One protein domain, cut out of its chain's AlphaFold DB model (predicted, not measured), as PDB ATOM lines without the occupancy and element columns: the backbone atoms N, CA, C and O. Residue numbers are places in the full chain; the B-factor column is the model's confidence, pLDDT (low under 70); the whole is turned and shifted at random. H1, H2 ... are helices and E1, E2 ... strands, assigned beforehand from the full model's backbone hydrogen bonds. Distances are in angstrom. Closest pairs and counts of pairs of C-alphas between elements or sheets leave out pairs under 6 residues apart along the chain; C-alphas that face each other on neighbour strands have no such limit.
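Overview. This is residues 140 to 268 of the 269 residues of an uncharacterized protein of Chroococcidiopsis thermalis (strain PCC 7203) (UniProt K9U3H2). A twisted four-stranded sheet has helices H1, H2 and H4 over one face. H3 sits off the sheet near the end of E1, after a long loop of residues 184 to 198, while H5 only grazes the sheet. The printed part has 129 residues, with five named helices and four named strands that follow along the chain as H1 H2 E1 H3 E2 H4 E3 H5 E4; the sheet runs E1 E2 E4 E3, antiparallel throughout, and the class is mixed, helices and strands. It is compact, with a radius of gyration of the C-alphas of 14.5 A and spans of 37 by 34 by 34 A.

Along the chain. The strands are E1, residues 177 to 183, 16.9 A long; E2, 214 to 219, 15.7 A; E4, 263 to 267; and E3, 239 to 243. C-alpha 177 is at (7.196, 5.953, 89.003) and C-alpha 267 at (10.342, -11.334, 89.750). The helices are H1, 144 to 155, 16.7 A; H2, 163 to 172, 14.2 A; H4, 225 to 234, 14.9 A; H3, 199 to 205; and H5, 245 to 251.

Arrangement. N 181 and O 216 of E1 and E2 are 2.8 A apart, N 217 and O 264 of E2 and E4 2.8 A, and N 241 and O 265 of E3 and E4 2.9 A, each within hydrogen-bond range. H4 lies over E4 at a height over the sheet of 8.6 A, along the strands at 10 degrees on the local plane; the closest C-alphas, Gly 232 and Tyr 266, are 6.5 A apart. H2 and H4 on one face make two layers, helices over a sheet, and H1 is on the same face. E2, H4 and E3 form a split strand-helix-strand unit, with E4 between its strands and a right-handed crossover. H1 and H2, a helical hairpin, touch through residues 149 to 153 of H1 alone, closest at the C-alphas of Leu 153 and Pro 163, 6.0 A. H3 is not on the sheet. O i to N i+4 pairs are within range throughout H1, H2, H3 and H5, and in 3 of 6 in H4.

Size, cuts and confidence. The farthest C-alphas, of Gln 141 and Ala 191, are 41.6 A apart. The printed part has no cut; the links E1 to H3 and H5 to E4 are long. The pLDDT is under 70 at residues 187 to 201, of which 199 to 201 belong to H3, and 253 to 259.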
ATOM      1  N   GLY A 140      31.135   8.694  84.359       86.62
ATOM      2  CA  GLY A 140      31.079   9.793  85.336       86.62
ATOM      3  C   GLY A 140      30.049  10.892  85.033       86.62
ATOM      4  O   GLY A 140      29.857  11.783  85.857       86.62
ATOM      5  N   GLN A 141      29.403  10.849  83.865       88.31
ATOM      6  CA  GLN A 141      28.343  11.765  83.429       88.31
ATOM      7  C   GLN A 141      26.945  11.128  83.529       88.31
ATOM      8  O   GLN A 141      25.943  11.847  83.527       88.31
ATOM      9  N   CYS A 142      26.864   9.800  83.640       85.00
ATOM     10  CA  CYS A 142      25.613   9.074  83.820       85.00
ATOM     11  C   CYS A 142      25.007   9.317  85.210       85.00
ATOM     12  O   CYS A 142      25.689   9.313  86.235       85.00
ATOM     13  N   THR A 143      23.685   9.475  85.259       88.44
ATOM     14  CA  THR A 143      22.930   9.468  86.520       88.44
ATOM     15  C   THR A 143      22.853   8.053  87.113       88.44
ATOM     16  O   THR A 143      22.935   7.074  86.366       88.44
ATOM     17  N   PRO A 144      22.609   7.896  88.430       89.38
ATOM     18  CA  PRO A 144      22.431   6.576  89.044       89.38
ATOM     19  C   PRO A 144      21.349   5.712  88.376       89.38
ATOM     20  O   PRO A 144      21.533   4.505  88.242       89.38
ATOM     21  N   GLN A 145      20.258   6.321  87.891       90.44
ATOM     22  CA  GLN A 145      19.190   5.610  87.178       90.44
ATOM     23  C   GLN A 145      19.659   5.076  85.814       90.44
ATOM     24  O   GLN A 145      19.350   3.939  85.468       90.44
ATOM     25  N   GLN A 146      20.466   5.847  85.074       90.19
ATOM     26  CA  GLN A 146      21.066   5.399  83.808       90.19
ATOM     27  C   GLN A 146      22.127   4.307  84.027       90.19
ATOM     28  O   GLN A 146      22.263   3.408  83.204       90.19
ATOM     29  N   LEU A 147      22.864   4.340  85.144       90.06
ATOM     30  CA  LEU A 147      23.780   3.251  85.512       90.06
ATOM     31  C   LEU A 147      23.019   1.960  85.856       90.06
ATOM     32  O   LEU A 147      23.468   0.873  85.504       90.06
ATOM     33  N   MET A 148      21.849   2.069  86.488       89.69
ATOM     34  CA  MET A 148      20.964   0.930  86.749       89.69
ATOM     35  C   MET A 148      20.367   0.349  85.454       89.69
ATOM     36  O   MET A 148      20.363  -0.866  85.270       89.69
ATOM     37  N   GLU A 149      19.953   1.205  84.516       93.00
ATOM     38  CA  GLU A 149      19.568   0.805  83.154       93.00
ATOM     39  C   GLU A 149      20.716   0.074  82.432       93.00
ATOM     40  O   GLU A 149      20.508  -0.996  81.857       93.00
ATOM     41  N   ALA A 150      21.950   0.582  82.532       90.12
ATOM     42  CA  ALA A 150      23.128  -0.070  81.962       90.12
ATOM     43  C   ALA A 150      23.377  -1.465  82.563       90.12
ATOM     44  O   ALA A 150      23.747  -2.380  81.828       90.12
ATOM     45  N   LEU A 151      23.147  -1.659  83.868       87.25
ATOM     46  CA  LEU A 151      23.256  -2.971  84.517       87.25
ATOM     47  C   LEU A 151      22.185  -3.955  84.019       87.25
ATOM     48  O   LEU A 151      22.521  -5.103  83.735       87.25
ATOM     49  N   MET A 152      20.935  -3.507  83.848       90.31
ATOM     50  CA  MET A 152      19.858  -4.328  83.271       90.31
ATOM     51  C   MET A 152      20.194  -4.780  81.845       90.31
ATOM     52  O   MET A 152      20.148  -5.971  81.547       90.31
ATOM     53  N   LEU A 153      20.609  -3.847  80.983       91.12
ATOM     54  CA  LEU A 153      21.003  -4.142  79.600       91.12
ATOM     55  C   LEU A 153      22.249  -5.043  79.521       91.12
ATOM     56  O   LEU A 153      22.336  -5.897  78.642       91.12
ATOM     57  N   THR A 154      23.198  -4.887  80.452       86.75
ATOM     58  CA  THR A 154      24.426  -5.706  80.517       86.75
ATOM     59  C   THR A 154      24.159  -7.130  81.012       86.75
ATOM     60  O   THR A 154      24.857  -8.054  80.597       86.75
ATOM     61  N   GLY A 155      23.141  -7.335  81.859       80.50
ATOM     62  CA  GLY A 155      22.662  -8.674  82.222       80.50
ATOM     63  C   GLY A 155      22.112  -9.450  81.017       80.50
ATOM     64  O   GLY A 155      22.216 -10.675  80.965       80.50
ATOM     65  N   GLY A 156      21.587  -8.735  80.018       84.19
ATOM     66  CA  GLY A 156      21.049  -9.305  78.786       84.19
ATOM     67  C   GLY A 156      19.637  -9.861  78.965       84.19
ATOM     68  O   GLY A 156      18.827  -9.298  79.693       84.19
ATOM     69  N   ARG A 157      19.331 -10.963  78.273       88.94
ATOM     70  CA  ARG A 157      18.035 -11.656  78.346       88.94
ATOM     71  C   ARG A 157      18.214 -13.037  78.957       88.94
ATOM     72  O   ARG A 157      19.151 -13.747  78.585       88.94
ATOM     73  N   TRP A 158      17.301 -13.434  79.833       87.75
ATOM     74  CA  TRP A 158      17.265 -14.762  80.443       87.75
ATOM     75  C   TRP A 158      15.817 -15.141  80.751       87.75
ATOM     76  O   TRP A 158      15.025 -14.285  81.125       87.75
ATOM     77  N   ASN A 159      15.466 -16.416  80.574       87.75
ATOM     78  CA  ASN A 159      14.107 -16.932  80.774       87.75
ATOM     79  C   ASN A 159      13.060 -16.050  80.060       87.75
ATOM     80  O   ASN A 159      13.164 -15.868  78.844       87.75
ATOM     81  N   ASN A 160      12.094 -15.488  80.792       91.06
ATOM     82  CA  ASN A 160      11.123 -14.521  80.266       91.06
ATOM     83  C   ASN A 160      11.599 -13.052  80.353       91.06
ATOM     84  O   ASN A 160      11.021 -12.185  79.696       91.06
ATOM     85  N   PHE A 161      12.661 -12.758  81.112       93.44
ATOM     86  CA  PHE A 161      13.178 -11.403  81.297       93.44
ATOM     87  C   PHE A 161      13.821 -10.849  80.017       93.44
ATOM     88  O   PHE A 161      14.728 -11.436  79.413       93.44
ATOM     89  N   ASN A 162      13.371  -9.655  79.633       94.12
ATOM     90  CA  ASN A 162      13.826  -8.930  78.457       94.12
ATOM     91  C   ASN A 162      13.895  -7.427  78.799       94.12
ATOM     92  O   ASN A 162      12.842  -6.791  78.884       94.12
ATOM     93  N   PRO A 163      15.085  -6.845  79.041       94.06
ATOM     94  CA  PRO A 163      15.193  -5.501  79.601       94.06
ATOM     95  C   PRO A 163      14.751  -4.412  78.621       94.06
ATOM     96  O   PRO A 163      14.223  -3.396  79.062       94.06
ATOM     97  N   GLU A 164      14.924  -4.596  77.308       95.12
ATOM     98  CA  GLU A 164      14.580  -3.564  76.321       95.12
ATOM     99  C   GLU A 164      13.094  -3.130  76.334       95.12
ATOM    100  O   GLU A 164      12.860  -1.925  76.446       95.12
ATOM    101  N   PRO A 165      12.081  -4.024  76.255       95.81
ATOM    102  CA  PRO A 165      10.673  -3.623  76.364       95.81
ATOM    103  C   PRO A 165      10.303  -3.096  77.757       95.81
ATOM    104  O   PRO A 165       9.547  -2.135  77.849       95.81
ATOM    105  N   ILE A 166      10.878  -3.650  78.832       96.50
ATOM    106  CA  ILE A 166      10.643  -3.174  80.208       96.50
ATOM    107  C   ILE A 166      11.069  -1.704  80.339       96.50
ATOM    108  O   ILE A 166      10.319  -0.862  80.834       96.50
ATOM    109  N   LEU A 167      12.267  -1.377  79.852       96.69
ATOM    110  CA  LEU A 167      12.787  -0.011  79.837       96.69
ATOM    111  C   LEU A 167      11.982   0.893  78.894       96.69
ATOM    112  O   LEU A 167      11.718   2.043  79.240       96.69
ATOM    113  N   GLU A 168      11.560   0.392  77.730       96.44
ATOM    114  CA  GLU A 168      10.691   1.134  76.813       96.44
ATOM    115  C   GLU A 168       9.401   1.580  77.517       96.44
ATOM    116  O   GLU A 168       9.138   2.783  77.596       96.44
ATOM    117  N   ASP A 169       8.670   0.637  78.115       97.38
ATOM    118  CA  ASP A 169       7.403   0.881  78.806       97.38
ATOM    119  C   ASP A 169       7.572   1.794  80.027       97.38
ATOM    120  O   ASP A 169       6.791   2.734  80.204       97.38
ATOM    121  N   LEU A 170       8.616   1.592  80.842       96.38
ATOM    122  CA  LEU A 170       8.936   2.487  81.961       96.38
ATOM    123  C   LEU A 170       9.162   3.923  81.470       96.38
ATOM    124  O   LEU A 170       8.614   4.872  82.035       96.38
ATOM    125  N   TYR A 171       9.929   4.119  80.397       95.69
ATOM    126  CA  TYR A 171      10.204   5.457  79.873       95.69
ATOM    127  C   TYR A 171       9.054   6.074  79.062       95.69
ATOM    128  O   TYR A 171       9.035   7.299  78.917       95.69
ATOM    129  N   GLN A 172       8.090   5.290  78.576       95.56
ATOM    130  CA  GLN A 172       6.816   5.814  78.069       95.56
ATOM    131  C   GLN A 172       5.887   6.237  79.219       95.56
ATOM    132  O   GLN A 172       5.206   7.258  79.127       95.56
ATOM    133  N   ASN A 173       5.930   5.523  80.347       95.69
ATOM    134  CA  ASN A 173       5.052   5.726  81.500       95.69
ATOM    135  C   ASN A 173       5.767   6.381  82.701       95.69
ATOM    136  O   ASN A 173       5.541   6.028  83.856       95.69
ATOM    137  N   GLN A 174       6.617   7.384  82.444       93.94
ATOM    138  CA  GLN A 174       7.419   8.077  83.474       93.94
ATOM    139  C   GLN A 174       6.619   8.741  84.603       93.94
ATOM    140  O   GLN A 174       7.207   9.078  85.627       93.94
ATOM    141  N   HIS A 175       5.320   8.952  84.398       90.69
ATOM    142  CA  HIS A 175       4.387   9.525  85.364       90.69
ATOM    143  C   HIS A 175       3.891   8.508  86.409       90.69
ATOM    144  O   HIS A 175       3.212   8.904  87.347       90.69
ATOM    145  N   LEU A 176       4.204   7.215  86.249       90.44
ATOM    146  CA  LEU A 176       3.807   6.167  87.194       90.44
ATOM    147  C   LEU A 176       4.823   5.945  88.325       90.44
ATOM    148  O   LEU A 176       4.489   5.361  89.356       90.44
ATOM    149  N   TRP A 177       6.079   6.359  88.142       93.50
ATOM    150  CA  TRP A 177       7.196   5.953  89.003       93.50
ATOM    151  C   TRP A 177       8.146   7.095  89.354       93.50
ATOM    152  O   TRP A 177       8.332   8.039  88.590       93.50
ATOM    153  N   LEU A 178       8.810   6.983  90.503       89.00
ATOM    154  CA  LEU A 178       9.858   7.898  90.960       89.00
ATOM    155  C   LEU A 178      11.244   7.407  90.548       89.00
ATOM    156  O   LEU A 178      11.977   8.143  89.894       89.00
ATOM    157  N   ASN A 179      11.580   6.163  90.897       91.06
ATOM    158  CA  ASN A 179      12.827   5.488  90.525       91.06
ATOM    159  C   ASN A 179      12.570   3.980  90.354       91.06
ATOM    160  O   ASN A 179      11.579   3.463  90.875       91.06
ATOM    161  N   PHE A 180      13.479   3.265  89.691       94.25
ATOM    162  CA  PHE A 180      13.457   1.800  89.641       94.25
ATOM    163  C   PHE A 180      14.851   1.194  89.822       94.25
ATOM    164  O   PHE A 180      15.858   1.822  89.490       94.25
ATOM    165  N   MET A 181      14.925  -0.037  90.326       91.50
ATOM    166  CA  MET A 181      16.178  -0.781  90.440       91.50
ATOM    167  C   MET A 181      15.998  -2.286  90.271       91.50
ATOM    168  O   MET A 181      15.107  -2.880  90.868       91.50
ATOM    169  N   MET A 182      16.880  -2.899  89.488       89.75
ATOM    170  CA  MET A 182      16.987  -4.350  89.366       89.75
ATOM    171  C   MET A 182      17.959  -4.846  90.437       89.75
ATOM    172  O   MET A 182      19.109  -4.419  90.447       89.75
ATOM    173  N   LEU A 183      17.521  -5.711  91.347       86.00
ATOM    174  CA  LEU A 183      18.317  -6.265  92.449       86.00
ATOM    175  C   LEU A 183      18.070  -7.779  92.596       86.00
ATOM    176  O   LEU A 183      17.100  -8.293  92.042       86.00
ATOM    177  N   PRO A 184      18.912  -8.518  93.341       81.50
ATOM    178  CA  PRO A 184      18.503  -9.818  93.860       81.50
ATOM    179  C   PRO A 184      17.298  -9.652  94.789       81.50
ATOM    180  O   PRO A 184      17.241  -8.663  95.530       81.50
ATOM    181  N   LEU A 185      16.412 -10.646  94.838       80.25
ATOM    182  CA  LEU A 185      15.284 -10.670  95.770       80.25
ATOM    183  C   LEU A 185      15.737 -10.379  97.210       80.25
ATOM    184  O   LEU A 185      16.479 -11.150  97.828       80.25
ATOM    185  N   ILE A 186      15.272  -9.265  97.779       73.38
ATOM    186  CA  ILE A 186      15.526  -8.893  99.172       73.38
ATOM    187  C   ILE A 186      14.549  -9.654 100.069       73.38
ATOM    188  O   ILE A 186      13.430  -9.213 100.349       73.38
ATOM    189  N   GLY A 187      15.000 -10.838 100.484       62.66
ATOM    190  CA  GLY A 187      14.250 -11.749 101.337       62.66
ATOM    191  C   GLY A 187      14.041 -11.227 102.759       62.66
ATOM    192  O   GLY A 187      14.864 -10.500 103.322       62.66
ATOM    193  N   GLU A 188      12.938 -11.656 103.361       52.84
ATOM    194  CA  GLU A 188      12.660 -11.436 104.773       52.84
ATOM    195  C   GLU A 188      13.296 -12.534 105.626       52.84
ATOM    196  O   GLU A 188      13.119 -13.730 105.405       52.84
ATOM    197  N   SER A 189      13.999 -12.112 106.671       48.62
ATOM    198  CA  SER A 189      14.273 -12.956 107.825       48.62
ATOM    199  C   SER A 189      13.862 -12.172 109.063       48.62
ATOM    200  O   SER A 189      14.691 -11.515 109.700       48.62
ATOM    201  N   GLU A 190      12.566 -12.234 109.390       43.19
ATOM    202  CA  GLU A 190      11.983 -11.612 110.589       43.19
ATOM    203  C   GLU A 190      12.794 -11.950 111.849       43.19
ATOM    204  O   GLU A 190      13.058 -11.090 112.685       43.19
ATOM    205  N   ALA A 191      13.278 -13.194 111.937       42.19
ATOM    206  CA  ALA A 191      14.055 -13.706 113.061       42.19
ATOM    207  C   ALA A 191      15.492 -13.157 113.177       42.19
ATOM    208  O   ALA A 191      16.119 -13.346 114.218       42.19
ATOM    209  N   SER A 192      16.053 -12.519 112.138       45.34
ATOM    210  CA  SER A 192      17.445 -12.029 112.157       45.34
ATOM    211  C   SER A 192      17.612 -10.533 111.880       45.34
ATOM    212  O   SER A 192      18.713 -10.009 112.062       45.34
ATOM    213  N   GLY A 193      16.561  -9.840 111.425       43.88
ATOM    214  CA  GLY A 193      16.619  -8.419 111.064       43.88
ATOM    215  C   GLY A 193      17.509  -8.112 109.850       43.88
ATOM    216  O   GLY A 193      17.832  -6.954 109.594       43.88
ATOM    217  N   ARG A 194      17.940  -9.133 109.095       46.47
ATOM    218  CA  ARG A 194      18.882  -8.987 107.975       46.47
ATOM    219  C   ARG A 194      18.167  -8.797 106.638       46.47
ATOM    220  O   ARG A 194      18.237  -9.663 105.776       46.47
ATOM    221  N   LEU A 195      17.624  -7.600 106.423       53.47
ATOM    222  CA  LEU A 195      17.134  -7.087 105.124       53.47
ATOM    223  C   LEU A 195      18.214  -6.990 104.014       53.47
ATOM    224  O   LEU A 195      17.993  -6.368 102.982       53.47
ATOM    225  N   TYR A 196      19.410  -7.552 104.220       56.53
ATOM    226  CA  TYR A 196      20.606  -7.253 103.424       56.53
ATOM    227  C   TYR A 196      21.441  -8.484 103.037       56.53
ATOM    228  O   TYR A 196      22.484  -8.320 102.406       56.53
ATOM    229  N   SER A 197      21.030  -9.712 103.388       56.78
ATOM    230  CA  SER A 197      21.830 -10.920 103.096       56.78
ATOM    231  C   SER A 197      22.139 -11.069 101.605       56.78
ATOM    232  O   SER A 197      23.268 -11.384 101.234       56.78
ATOM    233  N   ASN A 198      21.154 -10.774 100.756       62.62
ATOM    234  CA  ASN A 198      21.245 -11.022  99.320       62.62
ATOM    235  C   ASN A 198      21.958  -9.873  98.578       62.62
ATOM    236  O   ASN A 198      22.599 -10.113  97.557       62.62
ATOM    237  N   LEU A 199      22.001  -8.663  99.157       68.06
ATOM    238  CA  LEU A 199      22.873  -7.580  98.673       68.06
ATOM    239  C   LEU A 199      24.364  -7.939  98.796       68.06
ATOM    240  O   LEU A 199      25.171  -7.506  97.977       68.06
ATOM    241  N   GLY A 200      24.738  -8.774  99.774       64.31
ATOM    242  CA  GLY A 200      26.096  -9.312  99.879       64.31
ATOM    243  C   GLY A 200      26.492 -10.190  98.684       64.31
ATOM    244  O   GLY A 200      27.654 -10.180  98.276       64.31
ATOM    245  N   PHE A 201      25.536 -10.903  98.078       66.88
ATOM    246  CA  PHE A 201      25.775 -11.666  96.850       66.88
ATOM    247  C   PHE A 201      25.881 -10.757  95.623       66.88
ATOM    248  O   PHE A 201      26.817 -10.933  94.847       66.88
ATOM    249  N   ALA A 202      25.033  -9.727  95.502       71.50
ATOM    250  CA  ALA A 202      25.204  -8.702  94.464       71.50
ATOM    251  C   ALA A 202      26.597  -8.052  94.529       71.50
ATOM    252  O   ALA A 202      27.274  -7.941  93.510       71.50
ATOM    253  N   LEU A 203      27.071  -7.693  95.731       72.69
ATOM    254  CA  LEU A 203      28.403  -7.112  95.919       72.69
ATOM    255  C   LEU A 203      29.538  -8.061  95.502       72.69
ATOM    256  O   LEU A 203      30.519  -7.614  94.910       72.69
ATOM    257  N   ARG A 204      29.406  -9.364  95.784       74.12
ATOM    258  CA  ARG A 204      30.359 -10.395  95.336       74.12
ATOM    259  C   ARG A 204      30.377 -10.521  93.809       74.12
ATOM    260  O   ARG A 204      31.450 -10.629  93.223       74.12
ATOM    261  N   ASP A 205      29.203 -10.529  93.183       71.94
ATOM    262  CA  ASP A 205      29.057 -10.903  91.773       71.94
ATOM    263  C   ASP A 205      29.278  -9.723  90.808       71.94
ATOM    264  O   ASP A 205      29.712  -9.954  89.674       71.94
ATOM    265  N   LEU A 206      29.128  -8.473  91.283       74.75
ATOM    266  CA  LEU A 206      29.389  -7.212  90.560       74.75
ATOM    267  C   LEU A 206      30.687  -7.198  89.738       74.75
ATOM    268  O   LEU A 206      30.722  -6.614  88.660       74.75
ATOM    269  N   GLY A 207      31.753  -7.841  90.224       70.94
ATOM    270  CA  GLY A 207      33.039  -7.920  89.522       70.94
ATOM    271  C   GLY A 207      33.064  -8.856  88.305       70.94
ATOM    272  O   GLY A 207      34.117  -9.009  87.690       70.94
ATOM    273  N   SER A 208      31.951  -9.521  87.976       71.50
ATOM    274  CA  SER A 208      31.881 -10.527  86.908       71.50
ATOM    275  C   SER A 208      30.571 -10.531  86.114       71.50
ATOM    276  O   SER A 208      30.611 -10.671  84.894       71.50
ATOM    277  N   ARG A 209      29.416 -10.410  86.783       71.50
ATOM    278  CA  ARG A 209      28.076 -10.485  86.179       71.50
ATOM    279  C   ARG A 209      27.026  -9.957  87.159       71.50
ATOM    280  O   ARG A 209      27.059 -10.295  88.340       71.50
ATOM    281  N   TRP A 210      26.079  -9.151  86.681       78.06
ATOM    282  CA  TRP A 210      24.980  -8.654  87.511       78.06
ATOM    283  C   TRP A 210      23.934  -9.758  87.698       78.06
ATOM    284  O   TRP A 210      23.219 -10.096  86.761       78.06
ATOM    285  N   HIS A 211      23.876 -10.345  88.895       72.94
ATOM    286  CA  HIS A 211      22.850 -11.324  89.264       72.94
ATOM    287  C   HIS A 211      21.743 -10.640  90.043       72.94
ATOM    288  O   HIS A 211      21.821 -10.496  91.261       72.94
ATOM    289  N   ALA A 212      20.733 -10.206  89.303       82.00
ATOM    290  CA  ALA A 212      19.531  -9.589  89.818       82.00
ATOM    291  C   ALA A 212      18.339 -10.149  89.040       82.00
ATOM    292  O   ALA A 212      18.325 -10.095  87.815       82.00
ATOM    293  N   ASP A 213      17.380 -10.701  89.769       88.06
ATOM    294  CA  ASP A 213      16.186 -11.408  89.292       88.06
ATOM    295  C   ASP A 213      14.895 -10.629  89.592       88.06
ATOM    296  O   ASP A 213      13.812 -11.026  89.175       88.06
ATOM    297  N   THR A 214      15.010  -9.514  90.320       91.75
ATOM    298  CA  THR A 214      13.880  -8.783  90.887       91.75
ATOM    299  C   THR A 214      13.945  -7.299  90.525       91.75
ATOM    300  O   THR A 214      14.876  -6.590  90.916       91.75
ATOM    301  N   LEU A 215      12.935  -6.793  89.818       94.50
ATOM    302  CA  LEU A 215      12.768  -5.366  89.551       94.50
ATOM    303  C   LEU A 215      11.922  -4.732  90.656       94.50
ATOM    304  O   LEU A 215      10.796  -5.149  90.903       94.50
ATOM    305  N   TYR A 216      12.437  -3.678  91.276       94.12
ATOM    306  CA  TYR A 216      11.722  -2.831  92.224       94.12
ATOM    307  C   TYR A 216      11.404  -1.494  91.552       94.12
ATOM    308  O   TYR A 216      12.323  -0.762  91.181       94.12
ATOM    309  N   VAL A 217      10.125  -1.144  91.417       95.56
ATOM    310  CA  VAL A 217       9.662   0.157  90.910       95.56
ATOM    311  C   VAL A 217       8.985   0.912  92.046       95.56
ATOM    312  O   VAL A 217       7.953   0.487  92.558       95.56
ATOM    313  N   TRP A 218       9.560   2.044  92.442       92.44
ATOM    314  CA  TRP A 218       8.961   2.940  93.427       92.44
ATOM    315  C   TRP A 218       7.921   3.813  92.717       92.44
ATOM    316  O   TRP A 218       8.288   4.580  91.822       92.44
ATOM    317  N   SER A 219       6.637   3.669  93.058       89.62
ATOM    318  CA  SER A 219       5.549   4.392  92.391       89.62
ATOM    319  C   SER A 219       5.544   5.880  92.752       89.62
ATOM    320  O   SER A 219       6.166   6.310  93.727       89.62
ATOM    321  N   GLN A 220       4.870   6.691  91.937       85.25
ATOM    322  CA  GLN A 220       4.679   8.114  92.224       85.25
ATOM    323  C   GLN A 220       3.635   8.344  93.328       85.25
ATOM    324  O   GLN A 220       3.849   9.181  94.206       85.25
ATOM    325  N   ASP A 221       2.567   7.548  93.320       83.88
ATOM    326  CA  ASP A 221       1.498   7.505  94.319       83.88
ATOM    327  C   ASP A 221       0.788   6.130  94.293       83.88
ATOM    328  O   ASP A 221       1.299   5.164  93.714       83.88
ATOM    329  N   ASP A 222      -0.367   6.034  94.958       80.06
ATOM    330  CA  ASP A 222      -1.206   4.832  95.018       80.06
ATOM    331  C   ASP A 222      -1.961   4.541  93.711       80.06
ATOM    332  O   ASP A 222      -2.105   3.377  93.332       80.06
ATOM    333  N   ASP A 223      -2.430   5.577  93.008       86.31
ATOM    334  CA  ASP A 223      -3.211   5.429  91.772       86.31
ATOM    335  C   ASP A 223      -2.336   4.854  90.643       86.31
ATOM    336  O   ASP A 223      -2.810   4.110  89.779       86.31
ATOM    337  N   CYS A 224      -1.028   5.113  90.704       88.62
ATOM    338  CA  CYS A 224      -0.025   4.541  89.811       88.62
ATOM    339  C   CYS A 224       0.219   3.029  90.000       88.62
ATOM    340  O   CYS A 224       0.818   2.407  89.122       88.62
ATOM    341  N   VAL A 225      -0.216   2.413  91.110       86.88
ATOM    342  CA  VAL A 225       0.107   1.006  91.421       86.88
ATOM    343  C   VAL A 225      -0.552   0.026  90.455       86.88
ATOM    344  O   VAL A 225       0.124  -0.880  89.975       86.88
ATOM    345  N   TYR A 226      -1.841   0.188  90.137       91.25
ATOM    346  CA  TYR A 226      -2.532  -0.752  89.242       91.25
ATOM    347  C   TYR A 226      -1.954  -0.750  87.813       91.25
ATOM    348  O   TYR A 226      -1.615  -1.832  87.337       91.25
ATOM    349  N   PRO A 227      -1.726   0.411  87.157       90.25
ATOM    350  CA  PRO A 227      -1.031   0.451  85.869       90.25
ATOM    351  C   PRO A 227       0.365  -0.186  85.898       90.25
ATOM    352  O   PRO A 227       0.755  -0.837  84.934       90.25
ATOM    353  N   LEU A 228       1.115  -0.029  86.997       92.75
ATOM    354  CA  LEU A 228       2.409  -0.695  87.174       92.75
ATOM    355  C   LEU A 228       2.251  -2.223  87.273       92.75
ATOM    356  O   LEU A 228       2.927  -2.951  86.552       92.75
ATOM    357  N   VAL A 229       1.321  -2.726  88.089       92.50
ATOM    358  CA  VAL A 229       1.050  -4.172  88.191       92.50
ATOM    359  C   VAL A 229       0.648  -4.771  86.834       92.50
ATOM    360  O   VAL A 229       1.144  -5.838  86.470       92.50
ATOM    361  N   ASP A 230      -0.170  -4.070  86.044       93.31
ATOM    362  CA  ASP A 230      -0.581  -4.515  84.704       93.31
ATOM    363  C   ASP A 230       0.596  -4.645  83.716       93.31
ATOM    364  O   ASP A 230       0.599  -5.553  82.875       93.31
ATOM    365  N   LEU A 231       1.635  -3.807  83.839       95.50
ATOM    366  CA  LEU A 231       2.863  -3.942  83.042       95.50
ATOM    367  C   LEU A 231       3.584  -5.269  83.317       95.50
ATOM    368  O   LEU A 231       4.117  -5.871  82.387       95.50
ATOM    369  N   GLY A 232       3.526  -5.792  84.545       91.56
ATOM    370  CA  GLY A 232       4.147  -7.073  84.902       91.56
ATOM    371  C   GLY A 232       3.617  -8.262  84.092       91.56
ATOM    372  O   GLY A 232       4.397  -9.119  83.673       91.56
ATOM    373  N   ASN A 233       2.318  -8.260  83.764       90.00
ATOM    374  CA  ASN A 233       1.716  -9.247  82.857       90.00
ATOM    375  C   ASN A 233       2.264  -9.126  81.424       90.00
ATOM    376  O   ASN A 233       2.442 -10.127  80.733       90.00
ATOM    377  N   THR A 234       2.539  -7.898  80.973       94.50
ATOM    378  CA  THR A 234       3.098  -7.614  79.638       94.50
ATOM    379  C   THR A 234       4.568  -8.030  79.552       94.50
ATOM    380  O   THR A 234       5.020  -8.520  78.517       94.50
ATOM    381  N   TRP A 235       5.305  -7.889  80.655       95.94
ATOM    382  CA  TRP A 235       6.716  -8.261  80.787       95.94
ATOM    383  C   TRP A 235       6.949  -9.738  81.123       95.94
ATOM    384  O   TRP A 235       8.101 -10.141  81.291       95.94
ATOM    385  N   LEU A 236       5.878 -10.536  81.221       94.62
ATOM    386  CA  LEU A 236       5.928 -11.960  81.562       94.62
ATOM    387  C   LEU A 236       6.727 -12.218  82.855       94.62
ATOM    388  O   LEU A 236       7.555 -13.126  82.903       94.62
ATOM    389  N   ALA A 237       6.513 -11.381  83.876       94.38
ATOM    390  CA  ALA A 237       7.012 -11.636  85.224       94.38
ATOM    391  C   ALA A 237       6.314 -12.867  85.815       94.38
ATOM    392  O   ALA A 237       5.102 -13.029  85.655       94.38
ATOM    393  N   ASP A 238       7.073 -13.723  86.496       91.94
ATOM    394  CA  ASP A 238       6.548 -14.948  87.106       91.94
ATOM    395  C   ASP A 238       5.756 -14.639  88.389       91.94
ATOM    396  O   ASP A 238       4.800 -15.344  88.719       91.94
ATOM    397  N   ASP A 239       6.110 -13.548  89.081       92.00
ATOM    398  CA  ASP A 239       5.327 -12.970  90.175       92.00
ATOM    399  C   ASP A 239       5.392 -11.432  90.172       92.00
ATOM    400  O   ASP A 239       6.394 -10.826  89.772       92.00
ATOM    401  N   VAL A 240       4.311 -10.801  90.639       92.56
ATOM    402  CA  VAL A 240       4.163  -9.347  90.766       92.56
ATOM    403  C   VAL A 240       3.537  -9.029  92.121       92.56
ATOM    404  O   VAL A 240       2.366  -9.315  92.371       92.56
ATOM    405  N   GLN A 241       4.310  -8.396  93.000       90.50
ATOM    406  CA  GLN A 241       3.904  -8.081  94.370       90.50
ATOM    407  C   GLN A 241       3.896  -6.571  94.611       90.50
ATOM    408  O   GLN A 241       4.733  -5.837  94.091       90.50
ATOM    409  N   VAL A 242       2.993  -6.097  95.467       88.19
ATOM    410  CA  VAL A 242       3.035  -4.726  95.991       88.19
ATOM    411  C   VAL A 242       3.570  -4.784  97.416       88.19
ATOM    412  O   VAL A 242       2.986  -5.442  98.277       88.19
ATOM    413  N   MET A 243       4.689  -4.108  97.663       85.12
ATOM    414  CA  MET A 243       5.283  -3.990  98.990       85.12
ATOM    415  C   MET A 243       4.349  -3.190  99.905       85.12
ATOM    416  O   MET A 243       3.902  -2.101  99.537       85.12
ATOM    417  N   ASP A 244       4.078  -3.698 101.108       76.50
ATOM    418  CA  ASP A 244       3.284  -2.975 102.101       76.50
ATOM    419  C   ASP A 244       3.966  -1.661 102.524       76.50
ATOM    420  O   ASP A 244       5.190  -1.511 102.436       76.50
ATOM    421  N   ARG A 245       3.173  -0.689 103.001       73.94
ATOM    422  CA  ARG A 245       3.679   0.653 103.339       73.94
ATOM    423  C   ARG A 245       4.768   0.624 104.410       73.94
ATOM    424  O   ARG A 245       5.754   1.343 104.269       73.94
ATOM    425  N   ASP A 246       4.649  -0.206 105.446       72.81
ATOM    426  CA  ASP A 246       5.638  -0.263 106.531       72.81
ATOM    427  C   ASP A 246       6.985  -0.808 106.039       72.81
ATOM    428  O   ASP A 246       8.050  -0.300 106.418       72.81
ATOM    429  N   ARG A 247       6.960  -1.829 105.178       74.75
ATOM    430  CA  ARG A 247       8.144  -2.395 104.527       74.75
ATOM    431  C   ARG A 247       8.733  -1.433 103.500       74.75
ATOM    432  O   ARG A 247       9.945  -1.231 103.534       74.75
ATOM    433  N   ALA A 248       7.918  -0.755 102.690       76.38
ATOM    434  CA  ALA A 248       8.367   0.289 101.764       76.38
ATOM    435  C   ALA A 248       9.042   1.462 102.508       76.38
ATOM    436  O   ALA A 248      10.142   1.881 102.141       76.38
ATOM    437  N   SER A 249       8.454   1.915 103.626       71.50
ATOM    438  CA  SER A 249       9.015   2.949 104.516       71.50
ATOM    439  C   SER A 249      10.417   2.586 105.020       71.50
ATOM    440  O   SER A 249      11.303   3.442 105.088       71.50
ATOM    441  N   LYS A 250      10.634   1.309 105.368       73.62
ATOM    442  CA  LYS A 250      11.934   0.780 105.817       73.62
ATOM    443  C   LYS A 250      12.910   0.608 104.652       73.62
ATOM    444  O   LYS A 250      14.057   1.024 104.770       73.62
ATOM    445  N   PHE A 251      12.454   0.030 103.541       75.00
ATOM    446  CA  PHE A 251      13.263  -0.285 102.361       75.00
ATOM    447  C   PHE A 251      13.840   0.970 101.693       75.00
ATOM    448  O   PHE A 251      15.042   1.034 101.451       75.00
ATOM    449  N   ILE A 252      13.012   1.998 101.478       73.19
ATOM    450  CA  ILE A 252      13.429   3.270 100.857       73.19
ATOM    451  C   ILE A 252      14.128   4.196 101.881       73.19
ATOM    452  O   ILE A 252      14.700   5.224 101.524       73.19
ATOM    453  N   GLY A 253      14.109   3.855 103.175       69.88
ATOM    454  CA  GLY A 253      14.710   4.675 104.232       69.88
ATOM    455  C   GLY A 253      13.886   5.912 104.615       69.88
ATOM    456  O   GLY A 253      14.428   6.858 105.185       69.88
ATOM    457  N   TYR A 254      12.573   5.906 104.357       64.94
ATOM    458  CA  TYR A 254      11.634   6.982 104.722       64.94
ATOM    459  C   TYR A 254      11.381   7.118 106.236       64.94
ATOM    460  O   TYR A 254      10.718   8.063 106.673       64.94
ATOM    461  N   GLY A 255      11.942   6.214 107.047       56.62
ATOM    462  CA  GLY A 255      12.093   6.400 108.491       56.62
ATOM    463  C   GLY A 255      10.782   6.349 109.275       56.62
ATOM    464  O   GLY A 255      10.619   7.113 110.223       56.62
ATOM    465  N   GLY A 256       9.845   5.486 108.869       52.41
ATOM    466  CA  GLY A 256       8.524   5.405 109.498       52.41
ATOM    467  C   GLY A 256       7.648   6.603 109.138       52.41
ATOM    468  O   GLY A 256       7.019   7.209 110.001       52.41
ATOM    469  N   CYS A 257       7.651   6.996 107.862       57.38
ATOM    470  CA  CYS A 257       6.579   7.827 107.332       57.38
ATOM    471  C   CYS A 257       5.284   7.014 107.335       57.38
ATOM    472  O   CYS A 257       5.311   5.866 106.895       57.38
ATOM    473  N   ASP A 258       4.191   7.622 107.799       59.81
ATOM    474  CA  ASP A 258       2.864   6.996 107.897       59.81
ATOM    475  C   ASP A 258       2.267   6.666 106.513       59.81
ATOM    476  O   ASP A 258       1.344   5.866 106.405       59.81
ATOM    477  N   ASP A 259       2.801   7.298 105.463       69.38
ATOM    478  CA  ASP A 259       2.343   7.162 104.082       69.38
ATOM    479  C   ASP A 259       3.508   7.349 103.077       69.38
ATOM    480  O   ASP A 259       3.759   8.461 102.600       69.38
ATOM    481  N   PRO A 260       4.339   6.318 102.835       75.38
ATOM    482  CA  PRO A 260       5.316   6.305 101.749       75.38
ATOM    483  C   PRO A 260       4.650   5.852 100.433       75.38
ATOM    484  O   PRO A 260       3.795   4.964 100.477       75.38
ATOM    485  N   PRO A 261       5.067   6.367  99.258       78.12
ATOM    486  CA  PRO A 261       4.582   5.838  97.985       78.12
ATOM    487  C   PRO A 261       4.955   4.347  97.846       78.12
ATOM    488  O   PRO A 261       6.094   3.995  98.186       78.12
ATOM    489  N   PRO A 262       4.036   3.478  97.384       84.75
ATOM    490  CA  PRO A 262       4.266   2.038  97.264       84.75
ATOM    491  C   PRO A 262       5.469   1.633  96.400       84.75
ATOM    492  O   PRO A 262       5.960   2.380  95.555       84.75
ATOM    493  N   VAL A 263       5.923   0.390  96.577       89.75
ATOM    494  CA  VAL A 263       6.910  -0.242  95.687       89.75
ATOM    495  C   VAL A 263       6.272  -1.462  95.042       89.75
ATOM    496  O   VAL A 263       5.832  -2.367  95.748       89.75
ATOM    497  N   VAL A 264       6.240  -1.493  93.713       92.88
ATOM    498  CA  VAL A 264       5.843  -2.676  92.943       92.88
ATOM    499  C   VAL A 264       7.095  -3.497  92.648       92.88
ATOM    500  O   VAL A 264       8.132  -2.952  92.265       92.88
ATOM    501  N   ILE A 265       7.008  -4.799  92.884       93.94
ATOM    502  CA  ILE A 265       8.087  -5.774  92.770       93.94
ATOM    503  C   ILE A 265       7.704  -6.754  91.661       93.94
ATOM    504  O   ILE A 265       6.601  -7.293  91.691       93.94
ATOM    505  N   TYR A 266       8.609  -7.011  90.724       94.94
ATOM    506  CA  TYR A 266       8.454  -7.996  89.650       94.94
ATOM    507  C   TYR A 266       9.609  -8.985  89.747       94.94
ATOM    508  O   TYR A 266      10.744  -8.554  89.959       94.94
ATOM    509  N   TRP A 267       9.341 -10.277  89.596       92.44
ATOM    510  CA  TRP A 267      10.342 -11.334  89.750       92.44
ATOM    511  C   TRP A 267      10.309 -12.324  88.578       92.44
ATOM    512  O   TRP A 267       9.248 -12.556  87.995       92.44
ATOM    513  N   TRP A 268      11.477 -12.880  88.240       91.50
ATOM    514  CA  TRP A 268      11.681 -13.871  87.177       91.50
ATOM    515  C   TRP A 268      12.671 -14.962  87.637       91.50
ATOM    516  O   TRP A 268      13.776 -14.612  88.058       91.50
TER     517      TRP A 268